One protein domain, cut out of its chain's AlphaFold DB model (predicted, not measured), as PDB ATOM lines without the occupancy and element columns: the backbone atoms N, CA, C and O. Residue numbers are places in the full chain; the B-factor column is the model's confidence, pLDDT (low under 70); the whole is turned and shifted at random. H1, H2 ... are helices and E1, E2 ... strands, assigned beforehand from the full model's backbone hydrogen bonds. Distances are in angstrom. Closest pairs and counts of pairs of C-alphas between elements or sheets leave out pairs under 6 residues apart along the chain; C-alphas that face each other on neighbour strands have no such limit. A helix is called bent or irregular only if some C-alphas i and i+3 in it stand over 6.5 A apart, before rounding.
ATOM      1  N   GLN A  36     186.820 141.715 114.514       59.91
ATOM      2  CA  GLN A  36     187.983 141.345 113.725       59.91
ATOM      3  C   GLN A  36     188.804 140.323 114.501       59.91
ATOM      4  O   GLN A  36     189.478 140.665 115.468       59.91
ATOM      5  N   VAL A  37     188.747 139.058 114.084       66.69
ATOM      6  CA  VAL A  37     189.464 137.996 114.800       66.69
ATOM      7  C   VAL A  37     190.948 138.032 114.437       66.69
ATOM      8  O   VAL A  37     191.803 137.885 115.304       66.69
ATOM      9  N   GLN A  38     191.273 138.232 113.153       81.69
ATOM     10  CA  GLN A  38     192.654 138.292 112.678       81.69
ATOM     11  C   GLN A  38     192.748 138.762 111.221       81.69
ATOM     12  O   GLN A  38     191.855 138.481 110.420       81.69
ATOM     13  N   THR A  39     193.863 139.393 110.851       89.50
ATOM     14  CA  THR A  39     194.134 139.837 109.480       89.50
ATOM     15  C   THR A  39     195.513 139.398 108.996       89.50
ATOM     16  O   THR A  39     196.509 139.562 109.701       89.50
ATOM     17  N   ILE A  40     195.569 138.914 107.755       91.62
ATOM     18  CA  ILE A  40     196.788 138.758 106.957       91.62
ATOM     19  C   ILE A  40     196.751 139.776 105.829       91.62
ATOM     20  O   ILE A  40     195.782 139.832 105.081       91.62
ATOM     21  N   GLU A  41     197.822 140.535 105.660       94.81
ATOM     22  CA  GLU A  41     197.992 141.425 104.518       94.81
ATOM     23  C   GLU A  41     199.240 141.038 103.732       94.81
ATOM     24  O   GLU A  41     200.316 140.837 104.299       94.81
ATOM     25  N   LEU A  42     199.079 140.912 102.420       95.69
ATOM     26  CA  LEU A  42     200.150 140.688 101.468       95.69
ATOM     27  C   LEU A  42     200.462 142.022 100.797       95.69
ATOM     28  O   LEU A  42     199.624 142.572 100.086       95.69
ATOM     29  N   VAL A  43     201.668 142.537 101.021       97.12
ATOM     30  CA  VAL A  43     202.137 143.806 100.454       97.12
ATOM     31  C   VAL A  43     203.210 143.509  99.421       97.12
ATOM     32  O   VAL A  43     204.218 142.874  99.741       97.12
ATOM     33  N   ALA A  44     202.991 143.945  98.182       95.75
ATOM     34  CA  ALA A  44     203.909 143.694  97.079       95.75
ATOM     35  C   ALA A  44     205.298 144.289  97.361       95.75
ATOM     36  O   ALA A  44     205.436 145.363  97.949       95.75
ATOM     37  N   ILE A  45     206.339 143.576  96.936       94.94
ATOM     38  CA  ILE A  45     207.701 144.097  96.826       94.94
ATOM     39  C   ILE A  45     207.983 144.294  95.340       94.94
ATOM     40  O   ILE A  45     207.756 143.379  94.552       94.94
ATOM     41  N   ASP A  46     208.540 145.452  94.987       92.81
ATOM     42  CA  ASP A  46     208.801 145.845  93.601       92.81
ATOM     43  C   ASP A  46     207.489 145.877  92.783       92.81
ATOM     44  O   ASP A  46     206.535 146.538  93.187       92.81
ATOM     45  N   ASP A  47     207.430 145.188  91.645       90.88
ATOM     46  CA  ASP A  47     206.290 145.115  90.724       90.88
ATOM     47  C   ASP A  47     205.448 143.838  90.891       90.88
ATOM     48  O   ASP A  47     204.707 143.452  89.982       90.88
ATOM     49  N   ALA A  48     205.561 143.179  92.050       93.88
ATOM     50  CA  ALA A  48     204.830 141.952  92.330       93.88
ATOM     51  C   ALA A  48     203.309 142.148  92.258       93.88
ATOM     52  O   ALA A  48     202.771 143.193  92.629       93.88
ATOM     53  N   ARG A  49     202.613 141.101  91.813       94.81
ATOM     54  CA  ARG A  49     201.156 141.082  91.656       94.81
ATOM     55  C   ARG A  49     200.529 140.005  92.515       94.81
ATOM     56  O   ARG A  49     201.151 138.989  92.830       94.81
ATOM     57  N   PHE A  50     199.259 140.210  92.825       96.69
ATOM     58  CA  PHE A  50     198.432 139.212  93.483       96.69
ATOM     59  C   PHE A  50     197.355 138.737  92.525       96.69
ATOM     60  O   PHE A  50     196.660 139.551  91.927       96.69
ATOM     61  N   ILE A  51     197.201 137.429  92.380       96.06
ATOM     62  CA  ILE A  51     196.132 136.837  91.591       96.06
ATOM     63  C   ILE A  51     195.102 136.230  92.539       96.06
ATOM     64  O   ILE A  51     195.395 135.318  93.314       96.06
ATOM     65  N   PHE A  52     193.876 136.740  92.466       95.38
ATOM     66  CA  PHE A  52     192.726 136.230  93.210       95.38
ATOM     67  C   PHE A  52     191.538 136.058  92.255       95.38
ATOM     68  O   PHE A  52     191.270 136.923  91.423       95.38
ATOM     69  N   ASP A  53     190.859 134.908  92.321       92.75
ATOM     70  CA  ASP A  53     189.787 134.532  91.379       92.75
ATOM     71  C   ASP A  53     190.195 134.707  89.893       92.75
ATOM     72  O   ASP A  53     189.457 135.229  89.056       92.75
ATOM     73  N   GLY A  54     191.446 134.341  89.578       92.25
ATOM     74  CA  GLY A  54     192.019 134.436  88.231       92.25
ATOM     75  C   GLY A  54     192.303 135.860  87.736       92.25
ATOM     76  O   GLY A  54     192.568 136.036  86.546       92.25
ATOM     77  N   ARG A  55     192.245 136.877  88.607       93.62
ATOM     78  CA  ARG A  55     192.476 138.282  88.239       93.62
ATOM     79  C   ARG A  55     193.702 138.874  88.928       93.62
ATOM     80  O   ARG A  55     193.843 138.661  90.129       93.62
ATOM     81  N   PRO A  56     194.548 139.627  88.200       95.12
ATOM     82  CA  PRO A  56     195.675 140.349  88.766       95.12
ATOM     83  C   PRO A  56     195.247 141.638  89.481       95.12
ATOM     84  O   PRO A  56     194.482 142.454  88.956       95.12
ATOM     85  N   TYR A  57     195.843 141.839  90.645       96.69
ATOM     86  CA  TYR A  57     195.714 142.979  91.540       96.69
ATOM     87  C   TYR A  57     197.110 143.510  91.880       96.69
ATOM     88  O   TYR A  57     198.096 142.766  91.828       96.69
ATOM     89  N   THR A  58     197.194 144.801  92.192       94.94
ATOM     90  CA  THR A  58     198.482 145.498  92.413       94.94
ATOM     91  C   THR A  58     198.560 146.174  93.772       94.94
ATOM     92  O   THR A  58     199.661 146.409  94.269       94.94
ATOM     93  N   GLY A  59     197.414 146.457  94.393       96.00
ATOM     94  CA  GLY A  59     197.355 146.921  95.768       96.00
ATOM     95  C   GLY A  59     197.597 145.790  96.769       96.00
ATOM     96  O   GLY A  59     197.506 144.610  96.412       96.00
ATOM     97  N   PRO A  60     197.889 146.117  98.040       97.25
ATOM     98  CA  PRO A  60     197.911 145.127  99.102       97.25
ATOM     99  C   PRO A  60     196.617 144.311  99.151       97.25
ATOM    100  O   PRO A  60     195.520 144.874  99.147       97.25
ATOM    101  N   ILE A  61     196.756 142.985  99.242       97.56
ATOM    102  CA  ILE A  61     195.628 142.075  99.451       97.56
ATOM    103  C   ILE A  61     195.522 141.762 100.930       97.56
ATOM    104  O   ILE A  61     196.423 141.169 101.524       97.56
ATOM    105  N   ARG A  62     194.391 142.132 101.517       96.12
ATOM    106  CA  ARG A  62     194.080 141.896 102.918       96.12
ATOM    107  C   ARG A  62     193.000 140.830 103.045       96.12
ATOM    108  O   ARG A  62     191.905 140.967 102.500       96.12
ATOM    109  N   LEU A  63     193.321 139.787 103.800       94.06
ATOM    110  CA  LEU A  63     192.439 138.698 104.185       94.06
ATOM    111  C   LEU A  63     192.110 138.838 105.669       94.06
ATOM    112  O   LEU A  63     193.009 138.774 106.507       94.06
ATOM    113  N   THR A  64     190.835 139.011 105.994       91.62
ATOM    114  CA  THR A  64     190.377 139.191 107.378       91.62
ATOM    115  C   THR A  64     189.389 138.095 107.745       91.62
ATOM    116  O   THR A  64     188.459 137.839 106.983       91.62
ATOM    117  N   ILE A  65     189.588 137.458 108.903       87.44
ATOM    118  CA  ILE A  65     188.614 136.529 109.484       87.44
ATOM    119  C   ILE A  65     187.555 137.314 110.251       87.44
ATOM    120  O   ILE A  65     187.872 138.062 111.183       87.44
ATOM    121  N   TYR A  66     186.312 137.014 109.908       86.56
ATOM    122  CA  TYR A  66     185.099 137.354 110.630       86.56
ATOM    123  C   TYR A  66     184.385 136.073 111.087       86.56
ATOM    124  O   TYR A  66     184.766 134.959 110.715       86.56
ATOM    125  N   ASP A  67     183.341 136.222 111.900       83.12
ATOM    126  CA  ASP A  67     182.552 135.091 112.411       83.12
ATOM    127  C   ASP A  67     181.828 134.308 111.300       83.12
ATOM    128  O   ASP A  67     181.531 133.123 111.465       83.12
ATOM    129  N   ASP A  68     181.543 134.964 110.177       86.38
ATOM    130  CA  ASP A  68     180.889 134.416 108.990       86.38
ATOM    131  C   ASP A  68     181.875 134.004 107.887       86.38
ATOM    132  O   ASP A  68     181.451 133.554 106.834       86.38
ATOM    133  N   GLY A  69     183.190 134.071 108.119       88.38
ATOM    134  CA  GLY A  69     184.199 133.566 107.185       88.38
ATOM    135  C   GLY A  69     185.291 134.580 106.866       88.38
ATOM    136  O   GLY A  69     185.574 135.495 107.637       88.38
ATOM    137  N   ILE A  70     185.966 134.388 105.734       90.12
ATOM    138  CA  ILE A  70     187.078 135.245 105.312       90.12
ATOM    139  C   ILE A  70     186.576 136.285 104.310       90.12
ATOM    140  O   ILE A  70     185.985 135.935 103.287       90.12
ATOM    141  N   ALA A  71     186.883 137.556 104.566       94.12
ATOM    142  CA  ALA A  71     186.777 138.611 103.566       94.12
ATOM    143  C   ALA A  71     188.126 138.861 102.893       94.12
ATOM    144  O   ALA A  71     189.168 138.881 103.552       94.12
ATOM    145  N   VAL A  72     188.087 139.103 101.587       96.50
ATOM    146  CA  VAL A  72     189.239 139.483 100.769       96.50
ATOM    147  C   VAL A  72     189.020 140.902 100.279       96.50
ATOM    148  O   VAL A  72     188.014 141.200  99.632       96.50
ATOM    149  N   THR A  73     189.972 141.773 100.579       97.50
ATOM    150  CA  THR A  73     189.955 143.180 100.179       97.50
ATOM    151  C   THR A  73     191.254 143.549  99.475       97.50
ATOM    152  O   THR A  73     192.307 142.998  99.792       97.50
ATOM    153  N   GLU A  74     191.178 144.475  98.525       98.19
ATOM    154  CA  GLU A  74     192.347 145.151  97.960       98.19
ATOM    155  C   GLU A  74     192.353 146.605  98.426       98.19
ATOM    156  O   GLU A  74     191.301 147.242  98.483       98.19
ATOM    157  N   ILE A  75     193.528 147.131  98.756       97.44
ATOM    158  CA  ILE A  75     193.706 148.531  99.148       97.44
ATOM    159  C   ILE A  75     194.430 149.243  98.015       97.44
ATOM    160  O   ILE A  75     195.537 148.859  97.650       97.44
ATOM    161  N   VAL A  76     193.811 150.263  97.432       97.19
ATOM    162  CA  VAL A  76     194.331 150.930  96.232       97.19
ATOM    163  C   VAL A  76     194.159 152.435  96.313       97.19
ATOM    164  O   VAL A  76     193.213 152.917  96.926       97.19
ATOM    165  N   SER A  77     195.022 153.185  95.628       95.75
ATOM    166  CA  SER A  77     194.778 154.615  95.413       95.75
ATOM    167  C   SER A  77     193.490 154.839  94.614       95.75
ATOM    168  O   SER A  77     193.072 153.966  93.847       95.75
ATOM    169  N   MET A  78     192.899 156.033  94.694       94.94
ATOM    170  CA  MET A  78     191.746 156.389  93.854       94.94
ATOM    171  C   MET A  78     192.029 156.236  92.344       94.94
ATOM    172  O   MET A  78     191.160 155.805  91.584       94.94
ATOM    173  N   THR A  79     193.249 156.531  91.886       95.25
ATOM    174  CA  THR A  79     193.640 156.323  90.481       95.25
ATOM    175  C   THR A  79     193.618 154.841  90.112       95.25
ATOM    176  O   THR A  79     192.974 154.469  89.135       95.25
ATOM    177  N   THR A  80     194.264 153.991  90.911       95.69
ATOM    178  CA  THR A  80     194.319 152.539  90.674       95.69
ATOM    179  C   THR A  80     192.936 151.895  90.794       95.69
ATOM    180  O   THR A  80     192.598 151.010  90.009       95.69
ATOM    181  N   TYR A  81     192.095 152.386  91.711       97.12
ATOM    182  CA  TYR A  81     190.690 151.998  91.795       97.12
ATOM    183  C   TYR A  81     189.972 152.226  90.460       97.12
ATOM    184  O   TYR A  81     189.392 151.291  89.909       97.12
ATOM    185  N   LEU A  82     190.059 153.442  89.907       96.62
ATOM    186  CA  LEU A  82     189.438 153.776  88.625       96.62
ATOM    187  C   LEU A  82     190.032 152.966  87.465       96.62
ATOM    188  O   LEU A  82     189.282 152.518  86.602       96.62
ATOM    189  N   GLU A  83     191.342 152.710  87.449       96.25
ATOM    190  CA  GLU A  83     191.966 151.847  86.435       96.25
ATOM    191  C   GLU A  83     191.382 150.426  86.436       96.25
ATOM    192  O   GLU A  83     191.279 149.811  85.372       96.25
ATOM    193  N   GLY A  84     190.959 149.925  87.602       95.88
ATOM    194  CA  GLY A  84     190.314 148.621  87.735       95.88
ATOM    195  C   GLY A  84     188.801 148.604  87.499       95.88
ATOM    196  O   GLY A  84     188.204 147.520  87.507       95.88
ATOM    197  N   ILE A  85     188.168 149.760  87.264       95.94
ATOM    198  CA  ILE A  85     186.746 149.848  86.909       95.94
ATOM    199  C   ILE A  85     186.524 149.320  85.490       95.94
ATOM    200  O   ILE A  85     187.144 149.760  84.525       95.94
ATOM    201  N   ALA A  86     185.589 148.383  85.367       92.62
ATOM    202  CA  ALA A  86     185.322 147.585  84.176       92.62
ATOM    203  C   ALA A  86     183.898 147.805  83.636       92.62
ATOM    204  O   ALA A  86     183.201 146.853  83.288       92.62
ATOM    205  N   GLU A  87     183.457 149.059  83.625       91.50
ATOM    206  CA  GLU A  87     182.070 149.442  83.328       91.50
ATOM    207  C   GLU A  87     181.823 149.698  81.835       91.50
ATOM    208  O   GLU A  87     180.771 149.356  81.304       91.50
ATOM    209  N   MET A  88     182.818 150.245  81.130       92.19
ATOM    210  CA  MET A  88     182.750 150.540  79.698       92.19
ATOM    211  C   MET A  88     183.894 149.867  78.931       92.19
ATOM    212  O   MET A  88     185.004 149.764  79.455       92.19
ATOM    213  N   PRO A  89     183.695 149.477  77.658       92.81
ATOM    214  CA  PRO A  89     184.800 149.077  76.794       92.81
ATOM    215  C   PRO A  89     185.799 150.223  76.589       92.81
ATOM    216  O   PRO A  89     185.454 151.280  76.066       92.81
ATOM    217  N   PHE A  90     187.074 149.996  76.901       93.88
ATOM    218  CA  PHE A  90     188.117 151.032  76.806       93.88
ATOM    219  C   PHE A  90     188.457 151.456  75.363       93.88
ATOM    220  O   PHE A  90     189.219 152.392  75.130       93.88
ATOM    221  N   SER A  91     187.888 150.778  74.362       91.38
ATOM    222  CA  SER A  91     187.985 151.160  72.951       91.38
ATOM    223  C   SER A  91     187.055 152.315  72.560       91.38
ATOM    224  O   SER A  91     187.235 152.881  71.479       91.38
ATOM    225  N   TRP A  92     186.084 152.659  73.409       94.31
ATOM    226  CA  TRP A  92     185.104 153.726  73.192       94.31
ATOM    227  C   TRP A  92     185.745 155.127  73.167       94.31
ATOM    228  O   TRP A  92     186.917 155.294  73.512       94.31
ATOM    229  N   ALA A  93     185.006 156.138  72.685       93.38
ATOM    230  CA  ALA A  93     185.517 157.509  72.565       93.38
ATOM    231  C   ALA A  93     186.000 158.060  73.906       93.38
ATOM    232  O   ALA A  93     185.371 157.852  74.943       93.38
ATOM    233  N   GLY A  94     187.079 158.846  73.842       95.56
ATOM    234  CA  GLY A  94     187.706 159.448  75.015       95.56
ATOM    235  C   GLY A  94     186.746 160.290  75.855       95.56
ATOM    236  O   GLY A  94     186.804 160.203  77.072       95.56
ATOM    237  N   GLU A  95     185.824 161.034  75.240       98.62
ATOM    238  CA  GLU A  95     184.856 161.862  75.979       98.62
ATOM    239  C   GLU A  95     183.842 161.019  76.774       98.62
ATOM    240  O   GLU A  95     183.549 161.334  77.926       98.62
ATOM    241  N   ALA A  96     183.395 159.881  76.234       98.50
ATOM    242  CA  ALA A  96     182.554 158.940  76.980       98.50
ATOM    243  C   ALA A  96     183.320 158.301  78.151       98.50
ATOM    244  O   ALA A  96     182.786 158.175  79.250       98.50
ATOM    245  N   LEU A  97     184.596 157.956  77.935       98.50
ATOM    246  CA  LEU A  97     185.467 157.455  78.999       98.50
ATOM    247  C   LEU A  97     185.666 158.518  80.094       98.50
ATOM    248  O   LEU A  97     185.484 158.226  81.270       98.50
ATOM    249  N   LYS A  98     185.952 159.775  79.747       98.88
ATOM    250  CA  LYS A  98     186.065 160.867  80.730       98.88
ATOM    251  C   LYS A  98     184.787 161.032  81.554       98.88
ATOM    252  O   LYS A  98     184.864 161.114  82.778       98.88
ATOM    253  N   ALA A  99     183.617 160.997  80.910       98.81
ATOM    254  CA  ALA A  99     182.334 161.058  81.607       98.81
ATOM    255  C   ALA A  99     182.178 159.892  82.602       98.81
ATOM    256  O   ALA A  99     181.834 160.102  83.766       98.81
ATOM    257  N   GLN A 100     182.524 158.669  82.188       98.69
ATOM    258  CA  GLN A 100     182.508 157.494  83.060       98.69
ATOM    259  C   GLN A 100     183.491 157.603  84.234       98.69
ATOM    260  O   GLN A 100     183.140 157.183  85.338       98.69
ATOM    261  N   ALA A 101     184.683 158.176  84.036       98.38
ATOM    262  CA  ALA A 101     185.665 158.387  85.102       98.38
ATOM    263  C   ALA A 101     185.140 159.353  86.174       98.38
ATOM    264  O   ALA A 101     185.176 159.031  87.362       98.38
ATOM    265  N   VAL A 102     184.571 160.492  85.762       98.75
ATOM    266  CA  VAL A 102     183.973 161.475  86.683       98.75
ATOM    267  C   VAL A 102     182.760 160.890  87.408       98.75
ATOM    268  O   VAL A 102     182.648 161.032  88.629       98.75
ATOM    269  N   ALA A 103     181.867 160.194  86.695       98.62
ATOM    270  CA  ALA A 103     180.699 159.555  87.301       98.62
ATOM    271  C   ALA A 103     181.112 158.478  88.318       98.62
ATOM    272  O   ALA A 103     180.616 158.484  89.443       98.62
ATOM    273  N   ALA A 104     182.078 157.617  87.978       98.12
ATOM    274  CA  ALA A 104     182.591 156.585  88.879       98.12
ATOM    275  C   ALA A 104     183.257 157.176  90.130       98.12
ATOM    276  O   ALA A 104     182.968 156.747  91.247       98.12
ATOM    277  N   ARG A 105     184.087 158.212  89.961       97.88
ATOM    278  CA  ARG A 105     184.724 158.925  91.075       97.88
ATOM    279  C   ARG A 105     183.686 159.542  92.013       97.88
ATOM    280  O   ARG A 105     183.767 159.390  93.232       97.88
ATOM    281  N   THR A 106     182.684 160.201  91.435       98.44
ATOM    282  CA  THR A 106     181.586 160.830  92.179       98.44
ATOM    283  C   THR A 106     180.736 159.796  92.911       98.44
ATOM    284  O   THR A 106     180.367 160.008  94.066       98.44
ATOM    285  N   TYR A 107     180.449 158.666  92.261       97.88
ATOM    286  CA  TYR A 107     179.696 157.563  92.840       97.88
ATOM    287  C   TYR A 107     180.382 157.028  94.095       97.88
ATOM    288  O   TYR A 107     179.750 156.955  95.151       97.88
ATOM    289  N   LEU A 108     181.683 156.727  94.016       96.81
ATOM    290  CA  LEU A 108     182.451 156.294  95.179       96.81
ATOM    291  C   LEU A 108     182.405 157.354  96.288       96.81
ATOM    292  O   LEU A 108     181.989 157.038  97.401       96.81
ATOM    293  N   ALA A 109     182.712 158.621  95.988       96.69
ATOM    294  CA  ALA A 109     182.647 159.702  96.976       96.69
ATOM    295  C   ALA A 109     181.278 159.756  97.687       96.69
ATOM    296  O   ALA A 109     181.199 159.774  98.916       96.69
ATOM    297  N   ARG A 110     180.176 159.682  96.927       95.88
ATOM    298  CA  ARG A 110     178.805 159.663  97.460       95.88
ATOM    299  C   ARG A 110     178.527 158.473  98.373       95.88
ATOM    300  O   ARG A 110     177.799 158.642  99.360       95.88
ATOM    301  N   ARG A 111     179.049 157.289  98.029       94.00
ATOM    302  CA  ARG A 111     178.892 156.042  98.798       94.00
ATOM    303  C   ARG A 111     179.614 156.093 100.138       94.00
ATOM    304  O   ARG A 111     179.107 155.513 101.094       94.00
ATOM    305  N   LEU A 112     180.714 156.837 100.230       93.19
ATOM    306  CA  LEU A 112     181.494 156.978 101.462       93.19
ATOM    307  C   LEU A 112     180.945 158.037 102.422       93.19
ATOM    308  O   LEU A 112     181.090 157.879 103.633       93.19
ATOM    309  N   LEU A 113     180.245 159.067 101.925       92.50
ATOM    310  CA  LEU A 113     179.661 160.131 102.762       92.50
ATOM    311  C   LEU A 113     178.857 159.642 103.986       92.50
ATOM    312  O   LEU A 113     179.052 160.190 105.070       92.50
ATOM    313  N   PRO A 114     177.926 158.671 103.875       91.50
ATOM    314  CA  PRO A 114     177.165 158.201 105.030       91.50
ATOM    315  C   PRO A 114     177.941 157.234 105.944       91.50
ATOM    316  O   PRO A 114     177.341 156.727 106.896       91.50
ATOM    317  N   GLY A 115     179.212 156.945 105.646       91.38
ATOM    318  CA  GLY A 115     179.976 155.843 106.224       91.38
ATOM    319  C   GLY A 115     179.576 154.477 105.655       91.38
ATOM    320  O   GLY A 115     178.556 154.334 104.973       91.38
ATOM    321  N   ARG A 116     180.381 153.452 105.962       92.06
ATOM    322  CA  ARG A 116     180.129 152.059 105.555       92.06
ATOM    323  C   ARG A 116     178.779 151.577 106.097       92.06
ATOM    324  O   ARG A 116     178.400 151.891 107.227       92.06
ATOM    325  N   ARG A 117     178.046 150.787 105.306       89.44
ATOM    326  CA  ARG A 117     176.736 150.215 105.673       89.44
ATOM    327  C   ARG A 117     176.629 148.756 105.253       89.44
ATOM    328  O   ARG A 117     177.282 148.339 104.304       89.44
ATOM    329  N   GLY A 118     175.753 148.007 105.925       90.69
ATOM    330  CA  GLY A 118     175.468 146.612 105.587       90.69
ATOM    331  C   GLY A 118     176.736 145.761 105.568       90.69
ATOM    332  O   GLY A 118     177.550 145.850 106.484       90.69
ATOM    333  N   ASP A 119     176.906 144.989 104.498       90.44
ATOM    334  CA  ASP A 119     178.055 144.106 104.297       90.44
ATOM    335  C   ASP A 119     179.405 144.843 104.380       90.44
ATOM    336  O   ASP A 119     180.315 144.390 105.068       90.44
ATOM    337  N   ALA A 120     179.498 146.046 103.805       92.69
ATOM    338  CA  ALA A 120     180.694 146.891 103.863       92.69
ATOM    339  C   ALA A 120     181.070 147.302 105.298       92.69
ATOM    340  O   ALA A 120     182.245 147.396 105.643       92.69
ATOM    341  N   ALA A 121     180.073 147.528 106.162       92.19
ATOM    342  CA  ALA A 121     180.306 147.837 107.573       92.19
ATOM    343  C   ALA A 121     180.683 146.600 108.394       92.19
ATOM    344  O   ALA A 121     181.381 146.723 109.397       92.19
ATOM    345  N   SER A 122     180.186 145.422 108.011       91.12
ATOM    346  CA  SER A 122     180.538 144.162 108.667       91.12
ATOM    347  C   SER A 122     181.940 143.692 108.305       91.12
ATOM    348  O   SER A 122     182.606 143.148 109.173       91.12
ATOM    349  N   HIS A 123     182.389 143.973 107.079       92.31
ATOM    350  CA  HIS A 123     183.644 143.468 106.522       92.31
ATOM    351  C   HIS A 123     184.715 144.546 106.281       92.31
ATOM    352  O   HIS A 123     185.738 144.276 105.652       92.31
ATOM    353  N   GLU A 124     184.487 145.760 106.785       92.25
ATOM    354  CA  GLU A 124     185.437 146.881 106.801       92.25
ATOM    355  C   GLU A 124     186.007 147.311 105.437       92.25
ATOM    356  O   GLU A 124     187.141 147.787 105.352       92.25
ATOM    357  N   TYR A 125     185.205 147.220 104.377       95.12
ATOM    358  CA  TYR A 125     185.555 147.735 103.052       95.12
ATOM    359  C   TYR A 125     184.719 148.966 102.678       95.12
ATOM    360  O   TYR A 125     183.672 149.234 103.263       95.12
ATOM    361  N   ASP A 126     185.182 149.726 101.691       96.00
ATOM    362  CA  ASP A 126     184.578 150.985 101.247       96.00
ATOM    363  C   ASP A 126     183.564 150.775 100.119       96.00
ATOM    364  O   ASP A 126     182.470 151.343 100.135       96.00
ATOM    365  N   ILE A 127     183.902 149.914  99.156       96.00
ATOM    366  CA  ILE A 127     183.043 149.582  98.018       96.00
ATOM    367  C   ILE A 127     183.219 148.125  97.577       96.00
ATOM    368  O   ILE A 127     184.315 147.581  97.647       96.00
ATOM    369  N   CYS A 128     182.144 147.474  97.126       95.12
ATOM    370  CA  CYS A 128     182.199 146.097  96.631       95.12
ATOM    371  C   CYS A 128     182.616 146.032  95.150       95.12
ATOM    372  O   CYS A 128     182.280 146.922  94.376       95.12
ATOM    373  N   ALA A 129     183.276 144.952  94.724       95.25
ATOM    374  CA  ALA A 129     183.778 144.783  93.351       95.25
ATOM    375  C   ALA A 129     182.735 144.297  92.317       95.25
ATOM    376  O   ALA A 129     183.083 143.888  91.205       95.25
ATOM    377  N   THR A 130     181.451 144.274  92.680       90.88
ATOM    378  CA  THR A 130     180.373 143.675  91.872       90.88
ATOM    379  C   THR A 130     179.431 144.731  91.303       90.88
ATOM    380  O   THR A 130     179.439 145.883  91.727       90.88
ATOM    381  N   ASN A 131     178.529 144.319  90.407       84.12
ATOM    382  CA  ASN A 131     177.471 145.173  89.853       84.12
ATOM    383  C   ASN A 131     176.451 145.690  90.892       84.12
ATOM    384  O   ASN A 131     175.594 146.498  90.548       84.12
ATOM    385  N   ARG A 132     176.521 145.249  92.158       86.25
ATOM    386  CA  ARG A 132     175.792 145.887  93.269       86.25
ATOM    387  C   ARG A 132     176.366 147.260  93.625       86.25
ATOM    388  O   ARG A 132     175.654 148.082  94.196       86.25
ATOM    389  N   CYS A 133     177.646 147.473  93.333       91.31
ATOM    390  CA  CYS A 133     178.346 148.728  93.538       91.31
ATOM    391  C   CYS A 133     178.883 149.226  92.193       91.31
ATOM    392  O   CYS A 133     178.141 149.878  91.468       91.31
ATOM    393  N   GLN A 134     180.134 148.904  91.868       90.00
ATOM    394  CA  GLN A 134     180.750 149.126  90.566       90.00
ATOM    395  C   GLN A 134     181.581 147.896  90.222       90.00
ATOM    396  O   GLN A 134     182.226 147.305  91.093       90.00
ATOM    397  N   VAL A 135     181.562 147.491  88.957       93.62
ATOM    398  CA  VAL A 135     182.306 146.322  88.499       93.62
ATOM    399  C   VAL A 135     183.796 146.647  88.539       93.62
ATOM    400  O   VAL A 135     184.312 147.369  87.689       93.62
ATOM    401  N   TYR A 136     184.491 146.074  89.518       96.25
ATOM    402  CA  TYR A 136     185.935 146.187  89.681       96.25
ATOM    403  C   TYR A 136     186.592 144.847  89.339       96.25
ATOM    404  O   TYR A 136     186.183 143.786  89.821       96.25
ATOM    405  N   ARG A 137     187.589 144.868  88.454       93.81
ATOM    406  CA  ARG A 137     188.247 143.657  87.927       93.81
ATOM    407  C   ARG A 137     189.762 143.651  88.149       93.81
ATOM    408  O   ARG A 137     190.441 142.814  87.558       93.81
ATOM    409  N   GLY A 138     190.273 144.550  88.992       92.62
ATOM    410  CA  GLY A 138     191.709 144.767  89.132       92.62
ATOM    411  C   GLY A 138     192.323 145.313  87.841       92.62
ATOM    412  O   GLY A 138     191.624 145.803  86.954       92.62
ATOM    413  N   VAL A 139     193.639 145.194  87.693       88.00
ATOM    414  CA  VAL A 139     194.382 145.875  86.614       88.00
ATOM    415  C   VAL A 139     194.365 145.135  85.272       88.00
ATOM    416  O   VAL A 139     194.943 145.600  84.297       88.00
ATOM    417  N   GLN A 140     193.689 143.989  85.174       88.62
ATOM    418  CA  GLN A 140     193.731 143.147  83.972       88.62
ATOM    419  C   GLN A 140     193.316 143.889  82.694       88.62
ATOM    420  O   GLN A 140     193.917 143.716  81.636       88.62
ATOM    421  N   LEU A 141     192.254 144.694  82.773       87.56
ATOM    422  CA  LEU A 141     191.670 145.320  81.587       87.56
ATOM    423  C   LEU A 141     192.499 146.503  81.086       87.56
ATOM    424  O   LEU A 141     192.535 146.744  79.880       87.56
ATOM    425  N   ILE A 142     193.188 147.219  81.983       91.00
ATOM    426  CA  ILE A 142     194.017 148.376  81.613       91.00
ATOM    427  C   ILE A 142     195.302 147.958  80.878       91.00
ATOM    428  O   ILE A 142     195.984 148.775  80.261       91.00
ATOM    429  N   GLU A 143     195.641 146.673  80.919       87.69
ATOM    430  CA  GLU A 143     196.744 146.080  80.152       87.69
ATOM    431  C   GLU A 143     196.306 145.628  78.755       87.69
ATOM    432  O   GLU A 143     197.136 145.320  77.900       87.69
ATOM    433  N   GLY A 144     194.994 145.592  78.517       87.25
ATOM    434  CA  GLY A 144     194.395 145.212  77.251       87.25
ATOM    435  C   GLY A 144     194.232 146.370  76.263       87.25
ATOM    436  O   GLY A 144     194.708 147.494  76.436       87.25
ATOM    437  N   SER A 145     193.503 146.079  75.183       88.94
ATOM    438  CA  SER A 145     193.198 147.058  74.137       88.94
ATOM    439  C   SER A 145     192.387 148.234  74.688       88.94
ATOM    440  O   SER A 145     191.318 148.047  75.264       88.94
ATOM    441  N   GLY A 146     192.885 149.452  74.470       92.38
ATOM    442  CA  GLY A 146     192.246 150.686  74.932       92.38
ATOM    443  C   GLY A 146     192.658 151.135  76.336       92.38
ATOM    444  O   GLY A 146     192.298 152.244  76.719       92.38
ATOM    445  N   GLY A 147     193.461 150.355  77.070       95.00
ATOM    446  CA  GLY A 147     193.906 150.702  78.423       95.00
ATOM    447  C   GLY A 147     194.526 152.099  78.536       95.00
ATOM    448  O   GLY A 147     194.126 152.878  79.392       95.00
ATOM    449  N   ASP A 148     195.403 152.488  77.607       95.12
ATOM    450  CA  ASP A 148     196.007 153.831  77.610       95.12
ATOM    451  C   ASP A 148     194.982 154.961  77.433       95.12
ATOM    452  O   ASP A 148     195.152 156.041  77.995       95.12
ATOM    453  N   ARG A 149     193.887 154.720  76.698       95.75
ATOM    454  CA  ARG A 149     192.789 155.694  76.577       95.75
ATOM    455  C   ARG A 149     192.031 155.828  77.889       95.75
ATOM    456  O   ARG A 149     191.654 156.940  78.247       95.75
ATOM    457  N   TRP A 150     191.825 154.718  78.598       97.44
ATOM    458  CA  TRP A 150     191.193 154.739  79.912       97.44
ATOM    459  C   TRP A 150     192.074 155.453  80.945       97.44
ATOM    460  O   TRP A 150     191.594 156.370  81.609       97.44
ATOM    461  N   ARG A 151     193.385 155.164  80.982       97.19
ATOM    462  CA  ARG A 151     194.346 155.914  81.817       97.19
ATOM    463  C   ARG A 151     194.331 157.404  81.502       97.19
ATOM    464  O   ARG A 151     194.324 158.226  82.412       97.19
ATOM    465  N   GLU A 152     194.303 157.762  80.221       97.69
ATOM    466  CA  GLU A 152     194.253 159.162  79.808       97.69
ATOM    467  C   GLU A 152     192.947 159.846  80.233       97.69
ATOM    468  O   GLU A 152     192.979 160.987  80.691       97.69
ATOM    469  N   ALA A 153     191.803 159.164  80.141       98.38
ATOM    470  CA  ALA A 153     190.527 159.687  80.624       98.38
ATOM    471  C   ALA A 153     190.542 159.929  82.142       98.38
ATOM    472  O   ALA A 153     190.127 160.997  82.592       98.38
ATOM    473  N   ILE A 154     191.086 158.989  82.924       97.81
ATOM    474  CA  ILE A 154     191.256 159.138  84.377       97.81
ATOM    475  C   ILE A 154     192.166 160.329  84.691       97.81
ATOM    476  O   ILE A 154     191.792 161.196  85.477       97.81
ATOM    477  N   ARG A 155     193.338 160.394  84.046       97.88
ATOM    478  CA  ARG A 155     194.355 161.432  84.266       97.88
ATOM    479  C   ARG A 155     193.870 162.825  83.873       97.88
ATOM    480  O   ARG A 155     194.182 163.797  84.548       97.88
ATOM    481  N   SER A 156     193.146 162.936  82.762       98.25
ATOM    482  CA  SER A 156     192.644 164.221  82.257       98.25
ATOM    483  C   SER A 156     191.441 164.762  83.031       98.25
ATOM    484  O   SER A 156     191.137 165.939  82.884       98.25
ATOM    485  N   THR A 157     190.805 163.932  83.862       98.31
ATOM    486  CA  THR A 157     189.681 164.300  84.742       98.31
ATOM    487  C   THR A 157     190.047 164.145  86.218       98.31
ATOM    488  O   THR A 157     189.183 163.904  87.066       98.31
ATOM    489  N   ASP A 158     191.339 164.192  86.542       97.06
ATOM    490  CA  ASP A 158     191.803 163.984  87.908       97.06
ATOM    491  C   ASP A 158     191.212 165.035  88.861       97.06
ATOM    492  O   ASP A 158     191.101 166.213  88.519       97.06
ATOM    493  N   GLY A 159     190.762 164.582  90.033       96.06
ATOM    494  CA  GLY A 159     190.075 165.423  91.022       96.06
ATOM    495  C   GLY A 159     188.658 165.892  90.651       96.06
ATOM    496  O   GLY A 159     188.011 166.542  91.474       96.06
ATOM    497  N   GLU A 160     188.138 165.566  89.463       98.56
ATOM    498  CA  GLU A 160     186.816 166.030  89.024       98.56
ATOM    499  C   GLU A 160     185.675 165.123  89.487       98.56
ATOM    500  O   GLU A 160     185.704 163.900  89.306       98.56
ATOM    501  N   VAL A 161     184.633 165.750  90.037       98.69
ATOM    502  CA  VAL A 161     183.393 165.114  90.504       98.69
ATOM    503  C   VAL A 161     182.170 165.973  90.160       98.69
ATOM    504  O   VAL A 161     182.291 167.160  89.865       98.69
ATOM    505  N   LEU A 162     180.971 165.395  90.235       98.75
ATOM    506  CA  LEU A 162     179.710 166.132  90.147       98.75
ATOM    507  C   LEU A 162     179.173 166.441  91.547       98.75
ATOM    508  O   LEU A 162     179.000 165.543  92.376       98.75
ATOM    509  N   LEU A 163     178.874 167.716  91.799       98.44
ATOM    510  CA  LEU A 163     178.378 168.195  93.088       98.44
ATOM    511  C   LEU A 163     176.999 168.843  92.945       98.44
ATOM    512  O   LEU A 163     176.769 169.631  92.032       98.44
ATOM    513  N   TYR A 164     176.124 168.587  93.912       98.06
ATOM    514  CA  TYR A 164     174.888 169.336  94.127       98.06
ATOM    515  C   TYR A 164     174.900 169.874  95.555       98.06
ATOM    516  O   TYR A 164     175.163 169.128  96.498       98.06
ATOM    517  N   GLU A 165     174.703 171.185  95.713       96.25
ATOM    518  CA  GLU A 165     174.801 171.872  97.013       96.25
ATOM    519  C   GLU A 165     176.110 171.559  97.776       96.25
ATOM    520  O   GLU A 165     176.131 171.372  98.993       96.25
ATOM    521  N   GLY A 166     177.225 171.475  97.040       95.44
ATOM    522  CA  GLY A 166     178.562 171.223  97.591       95.44
ATOM    523  C   GLY A 166     178.822 169.780  98.038       95.44
ATOM    524  O   GLY A 166     179.836 169.524  98.683       95.44
ATOM    525  N   ARG A 167     177.933 168.831  97.720       96.50
ATOM    526  CA  ARG A 167     178.091 167.409  98.061       96.50
ATOM    527  C   ARG A 167     178.138 166.544  96.800       96.50
ATOM    528  O   ARG A 167     177.376 166.829  95.878       96.50
ATOM    529  N   PRO A 168     178.971 165.482  96.765       98.06
ATOM    530  CA  PRO A 168     178.915 164.464  95.718       98.06
ATOM    531  C   PRO A 168     177.485 164.003  95.457       98.06
ATOM    532  O   PRO A 168     176.765 163.675  96.407       98.06
ATOM    533  N   ILE A 169     177.073 163.990  94.191       98.31
ATOM    534  CA  ILE A 169     175.734 163.531  93.810       98.31
ATOM    535  C   ILE A 169     175.632 162.005  93.812       98.31
ATOM    536  O   ILE A 169     176.624 161.282  93.804       98.31
ATOM    537  N   GLU A 170     174.404 161.504  93.747       97.75
ATOM    538  CA  GLU A 170     174.130 160.108  93.394       97.75
ATOM    539  C   GLU A 170     174.402 159.878  91.895       97.75
ATOM    540  O   GLU A 170     173.483 159.881  91.084       97.75
ATOM    541  N   GLN A 373     183.320 169.469  88.590       98.31
ATOM    542  CA  GLN A 373     183.979 170.420  89.475       98.31
ATOM    543  C   GLN A 373     185.210 169.769  90.098       98.31
ATOM    544  O   GLN A 373     185.178 168.601  90.481       98.31
ATOM    545  N   GLN A 374     186.281 170.548  90.235       97.75
ATOM    546  CA  GLN A 374     187.483 170.137  90.953       97.75
ATOM    547  C   GLN A 374     187.199 170.077  92.456       97.75
ATOM    548  O   GLN A 374     186.946 171.106  93.085       97.75
ATOM    549  N   ALA A 375     187.238 168.873  93.022       96.12
ATOM    550  CA  ALA A 375     187.104 168.641  94.455       96.12
ATOM    551  C   ALA A 375     187.874 167.369  94.866       96.12
ATOM    552  O   ALA A 375     187.265 166.373  95.248       96.12
ATOM    553  N   PRO A 376     189.216 167.369  94.809       91.31
ATOM    554  CA  PRO A 376     190.008 166.209  95.219       91.31
ATOM    555  C   PRO A 376     189.796 165.835  96.697       91.31
ATOM    556  O   PRO A 376     189.896 164.672  97.053       91.31
ATOM    557  N   ASP A 377     189.405 166.782  97.552       91.56
ATOM    558  CA  ASP A 377     189.242 166.534  98.990       91.56
ATOM    559  C   ASP A 377     187.988 165.710  99.351       91.56
ATOM    560  O   ASP A 377     187.830 165.302 100.502       91.56
ATOM    561  N   VAL A 378     187.058 165.485  98.408       91.69
ATOM    562  CA  VAL A 378     185.860 164.654  98.666       91.69
ATOM    563  C   VAL A 378     186.070 163.179  98.335       91.69
ATOM    564  O   VAL A 378     185.170 162.369  98.572       91.69
ATOM    565  N   VAL A 379     187.229 162.828  97.774       88.06
ATOM    566  CA  VAL A 379     187.623 161.448  97.493       88.06
ATOM    567  C   VAL A 379     188.693 161.008  98.490       88.06
ATOM    568  O   VAL A 379     189.508 161.827  98.905       88.06
ATOM    569  N   PRO A 380     188.685 159.741  98.931       88.94
ATOM    570  CA  PRO A 380     189.708 159.253  99.844       88.94
ATOM    571  C   PRO A 380     191.037 159.039  99.107       88.94
ATOM    572  O   PRO A 380     191.045 158.763  97.904       88.94
ATOM    573  N   ASP A 381     192.147 159.112  99.843       89.19
ATOM    574  CA  ASP A 381     193.477 158.779  99.316       89.19
ATOM    575  C   ASP A 381     193.553 157.294  98.920       89.19
ATOM    576  O   ASP A 381     193.957 156.956  97.804       89.19
ATOM    577  N   ASP A 382     193.077 156.432  99.825       94.75
ATOM    578  CA  ASP A 382     192.999 154.985  99.656       94.75
ATOM    579  C   ASP A 382     191.543 154.513  99.617       94.75
ATOM    580  O   ASP A 382     190.678 154.990 100.354       94.75
ATOM    581  N   VAL A 383     191.286 153.515  98.782       96.81
ATOM    582  CA  VAL A 383     190.005 152.839  98.617       96.81
ATOM    583  C   VAL A 383     190.190 151.377  98.998       96.81
ATOM    584  O   VAL A 383     190.995 150.668  98.392       96.81
ATOM    585  N   VAL A 384     189.419 150.905  99.976       97.50
ATOM    586  CA  VAL A 384     189.358 149.483 100.328       97.50
ATOM    587  C   VAL A 384     188.258 148.811  99.508       97.50
ATOM    588  O   VAL A 384     187.068 148.956  99.793       97.50
ATOM    589  N   VAL A 385     188.636 148.058  98.480       98.06
ATOM    590  CA  VAL A 385     187.697 147.347  97.608       98.06
ATOM    591  C   VAL A 385     187.426 145.949  98.159       98.06
ATOM    592  O   VAL A 385     188.335 145.129  98.260       98.06
ATOM    593  N   GLY A 386     186.169 145.647  98.483       97.25
ATOM    594  CA  GLY A 386     185.716 144.307  98.856       97.25
ATOM    595  C   GLY A 386     185.632 143.391  97.637       97.25
ATOM    596  O   GLY A 386     184.723 143.541  96.815       97.25
ATOM    597  N   LEU A 387     186.568 142.446  97.521       97.06
ATOM    598  CA  LEU A 387     186.643 141.493  96.408       97.06
ATOM    599  C   LEU A 387     185.721 140.287  96.626       97.06
ATOM    600  O   LEU A 387     185.076 139.833  95.682       97.06
ATOM    601  N   ALA A 388     185.657 139.779  97.858       95.38
ATOM    602  CA  ALA A 388     184.784 138.680  98.266       95.38
ATOM    603  C   ALA A 388     184.593 138.661  99.793       95.38
ATOM    604  O   ALA A 388     185.468 139.117 100.529       95.38
ATOM    605  N   THR A 389     183.475 138.112 100.258       93.50
ATOM    606  CA  THR A 389     183.129 137.906 101.677       93.50
ATOM    607  C   THR A 389     182.554 136.499 101.870       93.50
ATOM    608  O   THR A 389     182.305 135.815 100.874       93.50
ATOM    609  N   ASP A 390     182.377 136.059 103.125       91.00
ATOM    610  CA  ASP A 390     181.777 134.752 103.468       91.00
ATOM    611  C   ASP A 390     182.512 133.562 102.805       91.00
ATOM    612  O   ASP A 390     181.924 132.599 102.309       91.00
ATOM    613  N   LEU A 391     183.849 133.649 102.714       91.00
ATOM    614  CA  LEU A 391     184.657 132.576 102.134       91.00
ATOM    615  C   LEU A 391     185.092 131.569 103.212       91.00
ATOM    616  O   LEU A 391     185.711 131.965 104.202       91.00
ATOM    617  N   PRO A 392     184.901 130.250 103.000       86.25
ATOM    618  CA  PRO A 392     185.352 129.216 103.938       86.25
ATOM    619  C   PRO A 392     186.875 128.980 103.898       86.25
ATOM    620  O   PRO A 392     187.427 128.250 104.720       86.25
ATOM    621  N   GLY A 393     187.559 129.549 102.907       86.31
ATOM    622  CA  GLY A 393     188.994 129.434 102.673       86.31
ATOM    623  C   GLY A 393     189.378 130.224 101.427       86.31
ATOM    624  O   GLY A 393     188.557 130.388 100.524       86.31
ATOM    625  N   VAL A 394     190.614 130.719 101.372       91.50
ATOM    626  CA  VAL A 394     191.040 131.626 100.296       91.50
ATOM    627  C   VAL A 394     192.364 131.187  99.703       91.50
ATOM    628  O   VAL A 394     193.323 130.978 100.437       91.50
ATOM    629  N   SER A 395     192.427 131.092  98.375       92.50
ATOM    630  CA  SER A 395     193.682 130.950  97.635       92.50
ATOM    631  C   SER A 395     194.056 132.282  96.998       92.50
ATOM    632  O   SER A 395     193.230 132.885  96.315       92.50
ATOM    633  N   VAL A 396     195.301 132.707  97.183       93.88
ATOM    634  CA  VAL A 396     195.904 133.861  96.512       93.88
ATOM    635  C   VAL A 396     197.214 133.405  95.890       93.88
ATOM    636  O   VAL A 396     198.051 132.797  96.557       93.88
ATOM    637  N   GLU A 397     197.399 133.685  94.611       95.19
ATOM    638  CA  GLU A 397     198.685 133.505  93.951       95.19
ATOM    639  C   GLU A 397     199.490 134.803  94.044       95.19
ATOM    640  O   GLU A 397     198.965 135.904  93.890       95.19
ATOM    641  N   VAL A 398     200.774 134.666  94.349       95.19
ATOM    642  CA  VAL A 398     201.740 135.761  94.340       95.19
ATOM    643  C   VAL A 398     202.586 135.586  93.087       95.19
ATOM    644  O   VAL A 398     203.191 134.532  92.904       95.19
ATOM    645  N   ASP A 399     202.663 136.613  92.250       94.69
ATOM    646  CA  ASP A 399     203.625 136.698  91.152       94.69
ATOM    647  C   ASP A 399     204.703 137.714  91.531       94.69
ATOM    648  O   ASP A 399     204.500 138.922  91.442       94.69
ATOM    649  N   GLY A 400     205.823 137.224  92.065       94.06
ATOM    650  CA  GLY A 400     206.931 138.035  92.563       94.06
ATOM    651  C   GLY A 400     207.225 137.765  94.036       94.06
ATOM    652  O   GLY A 400     207.354 136.620  94.471       94.06
ATOM    653  N   ARG A 401     207.400 138.822  94.830       94.44
ATOM    654  CA  ARG A 401     207.649 138.720  96.274       94.44
ATOM    655  C   ARG A 401     206.706 139.634  97.033       94.44
ATOM    656  O   ARG A 401     206.410 140.727  96.568       94.44
ATOM    657  N   ALA A 402     206.304 139.218  98.225       95.25
ATOM    658  CA  ALA A 402     205.475 140.038  99.096       95.25
ATOM    659  C   ALA A 402     205.912 139.946 100.558       95.25
ATOM    660  O   ALA A 402     206.393 138.909 101.026       95.25
ATOM    661  N   VAL A 403     205.728 141.049 101.279       95.50
ATOM    662  CA  VAL A 403     205.758 141.072 102.740       95.50
ATOM    663  C   VAL A 403     204.419 140.562 103.246       95.50
ATOM    664  O   VAL A 403     203.372 140.982 102.766       95.50
ATOM    665  N   VAL A 404     204.461 139.679 104.239       93.38
ATOM    666  CA  VAL A 404     203.276 139.251 104.975       93.38
ATOM    667  C   VAL A 404     203.202 140.030 106.276       93.38
ATOM    668  O   VAL A 404     204.111 139.934 107.107       93.38
ATOM    669  N   LEU A 405     202.125 140.786 106.459       92.88
ATOM    670  CA  LEU A 405     201.768 141.416 107.723       92.88
ATOM    671  C   LEU A 405     200.665 140.602 108.392       92.88
ATOM    672  O   LEU A 405     199.728 140.158 107.736       92.88
ATOM    673  N   VAL A 406     200.758 140.439 109.705       88.88
ATOM    674  CA  VAL A 406     199.731 139.800 110.530       88.88
ATOM    675  C   VAL A 406     199.301 140.809 111.569       88.88
ATOM    676  O   VAL A 406     200.134 141.270 112.351       88.88
ATOM    677  N   ASN A 407     198.028 141.195 111.544       88.25
ATOM    678  CA  ASN A 407     197.490 142.281 112.369       88.25
ATOM    679  C   ASN A 407     198.357 143.559 112.271       88.25
ATOM    680  O   ASN A 407     198.672 144.201 113.271       88.25
ATOM    681  N   GLY A 408     198.823 143.876 111.056       89.62
ATOM    682  CA  GLY A 408     199.695 145.021 110.769       89.62
ATOM    683  C   GLY A 408     201.178 144.842 111.127       89.62
ATOM    684  O   GLY A 408     201.980 145.730 110.846       89.62
ATOM    685  N   VAL A 409     201.583 143.708 111.710       90.44
ATOM    686  CA  VAL A 409     202.978 143.449 112.103       90.44
ATOM    687  C   VAL A 409     203.680 142.561 111.070       90.44
ATOM    688  O   VAL A 409     203.166 141.485 110.763       90.44
ATOM    689  N   PRO A 410     204.875 142.930 110.564       92.06
ATOM    690  CA  PRO A 410     205.640 142.075 109.661       92.06
ATOM    691  C   PRO A 410     205.922 140.690 110.252       92.06
ATOM    692  O   PRO A 410     206.579 140.557 111.287       92.06
ATOM    693  N   ALA A 411     205.444 139.653 109.568       88.94
ATOM    694  CA  ALA A 411     205.586 138.255 109.965       88.94
ATOM    695  C   ALA A 411     206.566 137.475 109.072       88.94
ATOM    696  O   ALA A 411     207.121 136.465 109.514       88.94
ATOM    697  N   GLY A 412     206.823 137.948 107.847       89.44
ATOM    698  CA  GLY A 412     207.863 137.410 106.968       89.44
ATOM    699  C   GLY A 412     207.684 137.781 105.495       89.44
ATOM    700  O   GLY A 412     206.979 138.731 105.171       89.44
ATOM    701  N   LEU A 413     208.350 137.032 104.611       90.69
ATOM    702  CA  LEU A 413     208.287 137.167 103.157       90.69
ATOM    703  C   LEU A 413     207.756 135.901 102.477       90.69
ATOM    704  O   LEU A 413     208.175 134.789 102.810       90.69
ATOM    705  N   VAL A 414     206.925 136.088 101.459       89.69
ATOM    706  CA  VAL A 414     206.512 135.040 100.521       89.69
ATOM    707  C   VAL A 414     207.051 135.340  99.125       89.69
ATOM    708  O   VAL A 414     207.271 136.497  98.764       89.69
ATOM    709  N   GLY A 415     207.335 134.284  98.367       89.44
ATOM    710  CA  GLY A 415     207.746 134.366  96.964       89.44
ATOM    711  C   GLY A 415     206.642 133.882  96.030       89.44
ATOM    712  O   GLY A 415     205.549 133.542  96.491       89.44
ATOM    713  N   SER A 416     206.963 133.812  94.739       92.56
ATOM    714  CA  SER A 416     205.998 133.419  93.722       92.56
ATOM    715  C   SER A 416     205.393 132.044  93.996       92.56
ATOM    716  O   SER A 416     206.096 131.120  94.419       92.56
ATOM    717  N   GLY A 417     204.103 131.908  93.712       91.31
ATOM    718  CA  GLY A 417     203.357 130.663  93.840       91.31
ATOM    719  C   GLY A 417     201.986 130.854  94.477       91.31
ATOM    720  O   GLY A 417     201.607 131.955  94.872       91.31
ATOM    721  N   SER A 418     201.253 129.750  94.586       91.00
ATOM    722  CA  SER A 418     199.908 129.729  95.157       91.00
ATOM    723  C   SER A 418     199.941 129.509  96.666       91.00
ATOM    724  O   SER A 418     200.556 128.554  97.153       91.00
ATOM    725  N   TRP A 419     199.230 130.360  97.400       89.88
ATOM    726  CA  TRP A 419     199.130 130.334  98.854       89.88
ATOM    727  C   TRP A 419     197.671 130.198  99.275       89.88
ATOM    728  O   TRP A 419     196.806 130.902  98.762       89.88
ATOM    729  N   ILE A 420     197.390 129.316 100.230       88.44
ATOM    730  CA  ILE A 420     196.073 129.176 100.843       88.44
ATOM    731  C   ILE A 420     196.093 129.737 102.261       88.44
ATOM    732  O   ILE A 420     196.952 129.386 103.070       88.44
ATOM    733  N   VAL A 421     195.116 130.585 102.553       83.31
ATOM    734  CA  VAL A 421     194.802 131.054 103.896       83.31
ATOM    735  C   VAL A 421     193.671 130.206 104.454       83.31
ATOM    736  O   VAL A 421     192.621 130.047 103.820       83.31
ATOM    737  N   ARG A 422     193.901 129.638 105.639       79.88
ATOM    738  CA  ARG A 422     192.923 128.816 106.355       79.88
ATOM    739  C   ARG A 422     192.709 129.350 107.759       79.88
ATOM    740  O   ARG A 422     193.678 129.620 108.467       79.88
ATOM    741  N   ASP A 423     191.446 129.416 108.162       75.62
ATOM    742  CA  ASP A 423     191.104 129.489 109.578       75.62
ATOM    743  C   ASP A 423     191.342 128.115 110.218       75.62
ATOM    744  O   ASP A 423     190.925 127.073 109.701       75.62
ATOM    745  N   THR A 424     192.060 128.100 111.333       74.38
ATOM    746  CA  THR A 424     192.336 126.904 112.125       74.38
ATOM    747  C   THR A 424     191.829 127.107 113.547       74.38
ATOM    748  O   THR A 424     191.634 128.230 114.012       74.38
ATOM    749  N   SER A 425     191.684 126.016 114.304       69.00
ATOM    750  CA  SER A 425     191.308 126.095 115.723       69.00
ATOM    751  C   SER A 425     192.282 126.921 116.576       69.00
ATOM    752  O   SER A 425     191.922 127.329 117.678       69.00
ATOM    753  N   GLY A 426     193.503 127.155 116.083       65.81
ATOM    754  CA  GLY A 426     194.528 127.966 116.729       65.81
ATOM    755  C   GLY A 426     194.740 129.350 116.112       65.81
ATOM    756  O   GLY A 426     195.659 130.011 116.570       65.81
ATOM    757  N   GLY A 427     193.951 129.780 115.116       70.25
ATOM    758  CA  GLY A 427     194.109 131.053 114.389       70.25
ATOM    759  C   GLY A 427     194.430 130.866 112.904       70.25
ATOM    760  O   GLY A 427     194.070 129.840 112.331       70.25
ATOM    761  N   LEU A 428     195.081 131.831 112.260       73.44
ATOM    762  CA  LEU A 428     195.369 131.781 110.825       73.44
ATOM    763  C   LEU A 428     196.615 130.963 110.486       73.44
ATOM    764  O   LEU A 428     197.640 131.040 111.169       73.44
ATOM    765  N   ASP A 429     196.533 130.245 109.369       76.62
ATOM    766  CA  ASP A 429     197.674 129.607 108.720       76.62
ATOM    767  C   ASP A 429     197.744 130.009 107.237       76.62
ATOM    768  O   ASP A 429     196.716 130.115 106.560       76.62
ATOM    769  N   LEU A 430     198.963 130.233 106.744       83.06
ATOM    770  CA  LEU A 430     199.272 130.589 105.358       83.06
ATOM    771  C   LEU A 430     200.201 129.517 104.782       83.06
ATOM    772  O   LEU A 430     201.381 129.437 105.132       83.06
ATOM    773  N   LEU A 431     199.667 128.696 103.879       82.62
ATOM    774  CA  LEU A 431     200.334 127.493 103.384       82.62
ATOM    775  C   LEU A 431     200.527 127.541 101.863       82.62
ATOM    776  O   LEU A 431     199.620 127.965 101.155       82.62
ATOM    777  N   PRO A 432     201.658 127.068 101.319       82.00
ATOM    778  CA  PRO A 432     201.831 126.932  99.882       82.00
ATOM    779  C   PRO A 432     201.014 125.736  99.377       82.00
ATOM    780  O   PRO A 432     200.975 124.689 100.028       82.00
ATOM    781  N   ILE A 433     200.382 125.865  98.209       80.50
ATOM    782  CA  ILE A 433     199.558 124.794  97.621       80.50
ATOM    783  C   ILE A 433     200.432 123.710  96.961       80.50
ATOM    784  O   ILE A 433     200.163 122.521  97.124       80.50
ATOM    785  N   ASP A 434     201.535 124.089  96.308       68.56
ATOM    786  CA  ASP A 434     202.287 123.200  95.402       68.56
ATOM    787  C   ASP A 434     203.498 122.489  96.037       68.56
ATOM    788  O   ASP A 434     204.497 122.203  95.378       68.56
ATOM    789  N   GLY A 435     203.455 122.202  97.341       55.25
ATOM    790  CA  GLY A 435     204.532 121.460  98.013       55.25
ATOM    791  C   GLY A 435     205.881 122.195  98.057       55.25
ATOM    792  O   GLY A 435     206.917 121.564  98.292       55.25
ATOM    793  N   ALA A 436     205.879 123.518  97.852       58.06
ATOM    794  CA  ALA A 436     207.044 124.363  98.078       58.06
ATOM    795  C   ALA A 436     207.599 124.117  99.490       58.06
ATOM    796  O   ALA A 436     206.839 123.914 100.442       58.06
ATOM    797  N   ALA A 437     208.930 124.103  99.623       57.78
ATOM    798  CA  ALA A 437     209.571 123.817 100.901       57.78
ATOM    799  C   ALA A 437     209.007 124.760 101.980       57.78
ATOM    800  O   ALA A 437     209.027 125.977 101.773       57.78
ATOM    801  N   PRO A 438     208.505 124.231 103.113       59.81
ATOM    802  CA  PRO A 438     207.825 125.048 104.103       59.81
ATOM    803  C   PRO A 438     208.775 126.128 104.617       59.81
ATOM    804  O   PRO A 438     209.814 125.812 105.219       59.81
ATOM    805  N   SER A 439     208.421 127.386 104.357       63.69
ATOM    806  CA  SER A 439     209.159 128.549 104.832       63.69
ATOM    807  C   SER A 439     208.924 128.727 106.342       63.69
ATOM    808  O   SER A 439     208.016 128.118 106.912       63.69
ATOM    809  N   PRO A 440     209.726 129.544 107.047       65.56
ATOM    810  CA  PRO A 440     209.485 129.831 108.463       65.56
ATOM    811  C   PRO A 440     208.072 130.364 108.752       65.56
ATOM    812  O   PRO A 440     207.557 130.150 109.846       65.56
ATOM    813  N   ILE A 441     207.448 131.015 107.768       70.06
ATOM    814  CA  ILE A 441     206.074 131.524 107.842       70.06
ATOM    815  C   ILE A 441     205.075 130.371 107.856       70.06
ATOM    816  O   ILE A 441     204.229 130.317 108.736       70.06
ATOM    817  N   THR A 442     205.238 129.392 106.965       69.06
ATOM    818  CA  THR A 442     204.293 128.274 106.776       69.06
ATOM    819  C   THR A 442     204.373 127.218 107.880       69.06
ATOM    820  O   THR A 442     203.753 126.164 107.788       69.06
ATOM    821  N   ARG A 443     205.244 127.413 108.875       66.38
ATOM    822  CA  ARG A 443     205.352 126.554 110.066       66.38
ATOM    823  C   ARG A 443     204.702 127.196 111.287       66.38
ATOM    824  O   ARG A 443     204.836 126.663 112.389       66.38
ATOM    825  N   ARG A 444     204.077 128.361 111.120       69.56
ATOM    826  CA  ARG A 444     203.578 129.186 112.210       69.56
ATOM    827  C   ARG A 444     202.075 129.363 112.055       69.56
ATOM    828  O   ARG A 444     201.632 130.057 111.156       69.56
ATOM    829  N   VAL A 445     201.325 128.794 112.992       71.31
ATOM    830  CA  VAL A 445     199.946 129.224 113.233       71.31
ATOM    831  C   VAL A 445     200.015 130.528 114.013       71.31
ATOM    832  O   VAL A 445     200.748 130.621 115.008       71.31
ATOM    833  N   TRP A 446     199.301 131.545 113.550       74.94
ATOM    834  CA  TRP A 446     199.231 132.823 114.242       74.94
ATOM    835  C   TRP A 446     198.046 132.808 115.202       74.94
ATOM    836  O   TRP A 446     196.915 132.773 114.726       74.94
ATOM    837  N   PRO A 447     198.277 132.819 116.528       64.94
ATOM    838  CA  PRO A 447     197.199 132.741 117.506       64.94
ATOM    839  C   PRO A 447     196.207 133.896 117.355       64.94
ATOM    840  O   PRO A 447     196.624 135.004 117.010       64.94
ATOM    841  N   ARG A 448     194.925 133.587 117.595       63.69
ATOM    842  CA  ARG A 448     193.832 134.566 117.683       63.69
ATOM    843  C   ARG A 448     194.076 135.561 118.810       63.69
ATOM    844  O   ARG A 448     194.552 135.117 119.886       63.69
TER     845      ARG A 448
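AT A GLANCE: This is residues 36 to 170 and 373 to 448 of the 448 residues of the protein "Stage II sporulation protein D (SpoIID)" of hydrothermal vent metagenome (UniProt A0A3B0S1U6). A strongly twisted sheet of nine strands makes one end of the domain, and a cluster of four helices, H1, H2, H4 and H5, makes the other, with E4 and E5 reaching side by side from the sheet to H1. Two sharply bent strands, E1 and E6, lie side by side in the sheet. The printed part has 211 residues, with five named helices and nine named strands; along the chain E1 to E4 come first, then H1 to H5, then E5 to E9; the sheet is branched, its neighbour pairs are antiparallel, and the class is mixed, helices and strands. The whole is compact, with a radius of gyration of the C-alphas of 18.1 A and spans of 53 by 36 by 25 A.

HOW THE PARTS SIT: E1, residues 38 to 52, bends by 137 degrees at residue 47 and forms a hairpin with E2, residues 55 to 57, N 50 and O 57 being 3.0 A apart, within hydrogen-bond range. E3, residues 61 to 66, lies on the same side of E1 as E2, with N 42 and O 61 at 2.8 A. E3 forms a hairpin with E4, residues 69 to 77, with N 64 and O 71 at 3.0 A. H1, residues 78 to 83, is on the sheet over E4, at a height of 6.5 A. H2, residues 94 to 112, is not on the sheet and touches H1 with residues 101 to 105 alone, the closest C-alphas being those of Leu 82 and Ala 101, 6.9 A. H3, residues 119 to 122, only grazes the sheet. H4, residues 138 to 143, stands up from the sheet over E2 and is irregular, with C-alphas 138 and 141 7.6 A apart. H5, residues 147 to 156, touches H2 at a steep tilt of 66 degrees, the closest C-alphas being those of Lys 98 and Ala 153, 4.6 A; H2 touches H5 with residues 94 to 102 alone. Every O i to N i+4 pair is within hydrogen-bond range in H1, H2 and H5; in H4 0 of 2 are, beside 2 of 3 O i to N i+3 pairs, and H3 is too short for an O i to N i+4 pair. E5, residues 382 to 391, is an edge strand and the antiparallel neighbour of E4, with N 74 and O 385 at 2.9 A. E6, residues 394 to 406, bends by 133 degrees at residue 400 and lies on the other side of E1 from E2 and E3, with N 43 and O 403 at 2.9 A. E7, residues 409 to 414, and E8, residues 417 to 424, lie on the other side of E6 from E1, with N 404 and O 412 at 2.8 A and N 396 and O 419 at 2.8 A. E8 forms a hairpin with E9, residues 427 to 432, with N 422 and O 429 at 3.0 A.

IN THESE COORDINATES: E1 begins at C-alpha 38 (192.654, 138.292, 112.678), and E9 ends at C-alpha 432 (201.831, 126.932, 99.882). From first to last C-alpha, H2 measures 27.3 A, E4 26.3 A and E5 24.0 A.

THE WHOLE: The two C-alphas farthest apart, those of Glu 165 and Ala 437, are 59.4 A apart. Residues 171 to 372 are not printed, and C-alphas 170 and 373 are 14.8 A apart across the cut. The link from H3 to H4 is long, with 15 residues. The pLDDT is under 70 at 16 residues, among them 434 to 440.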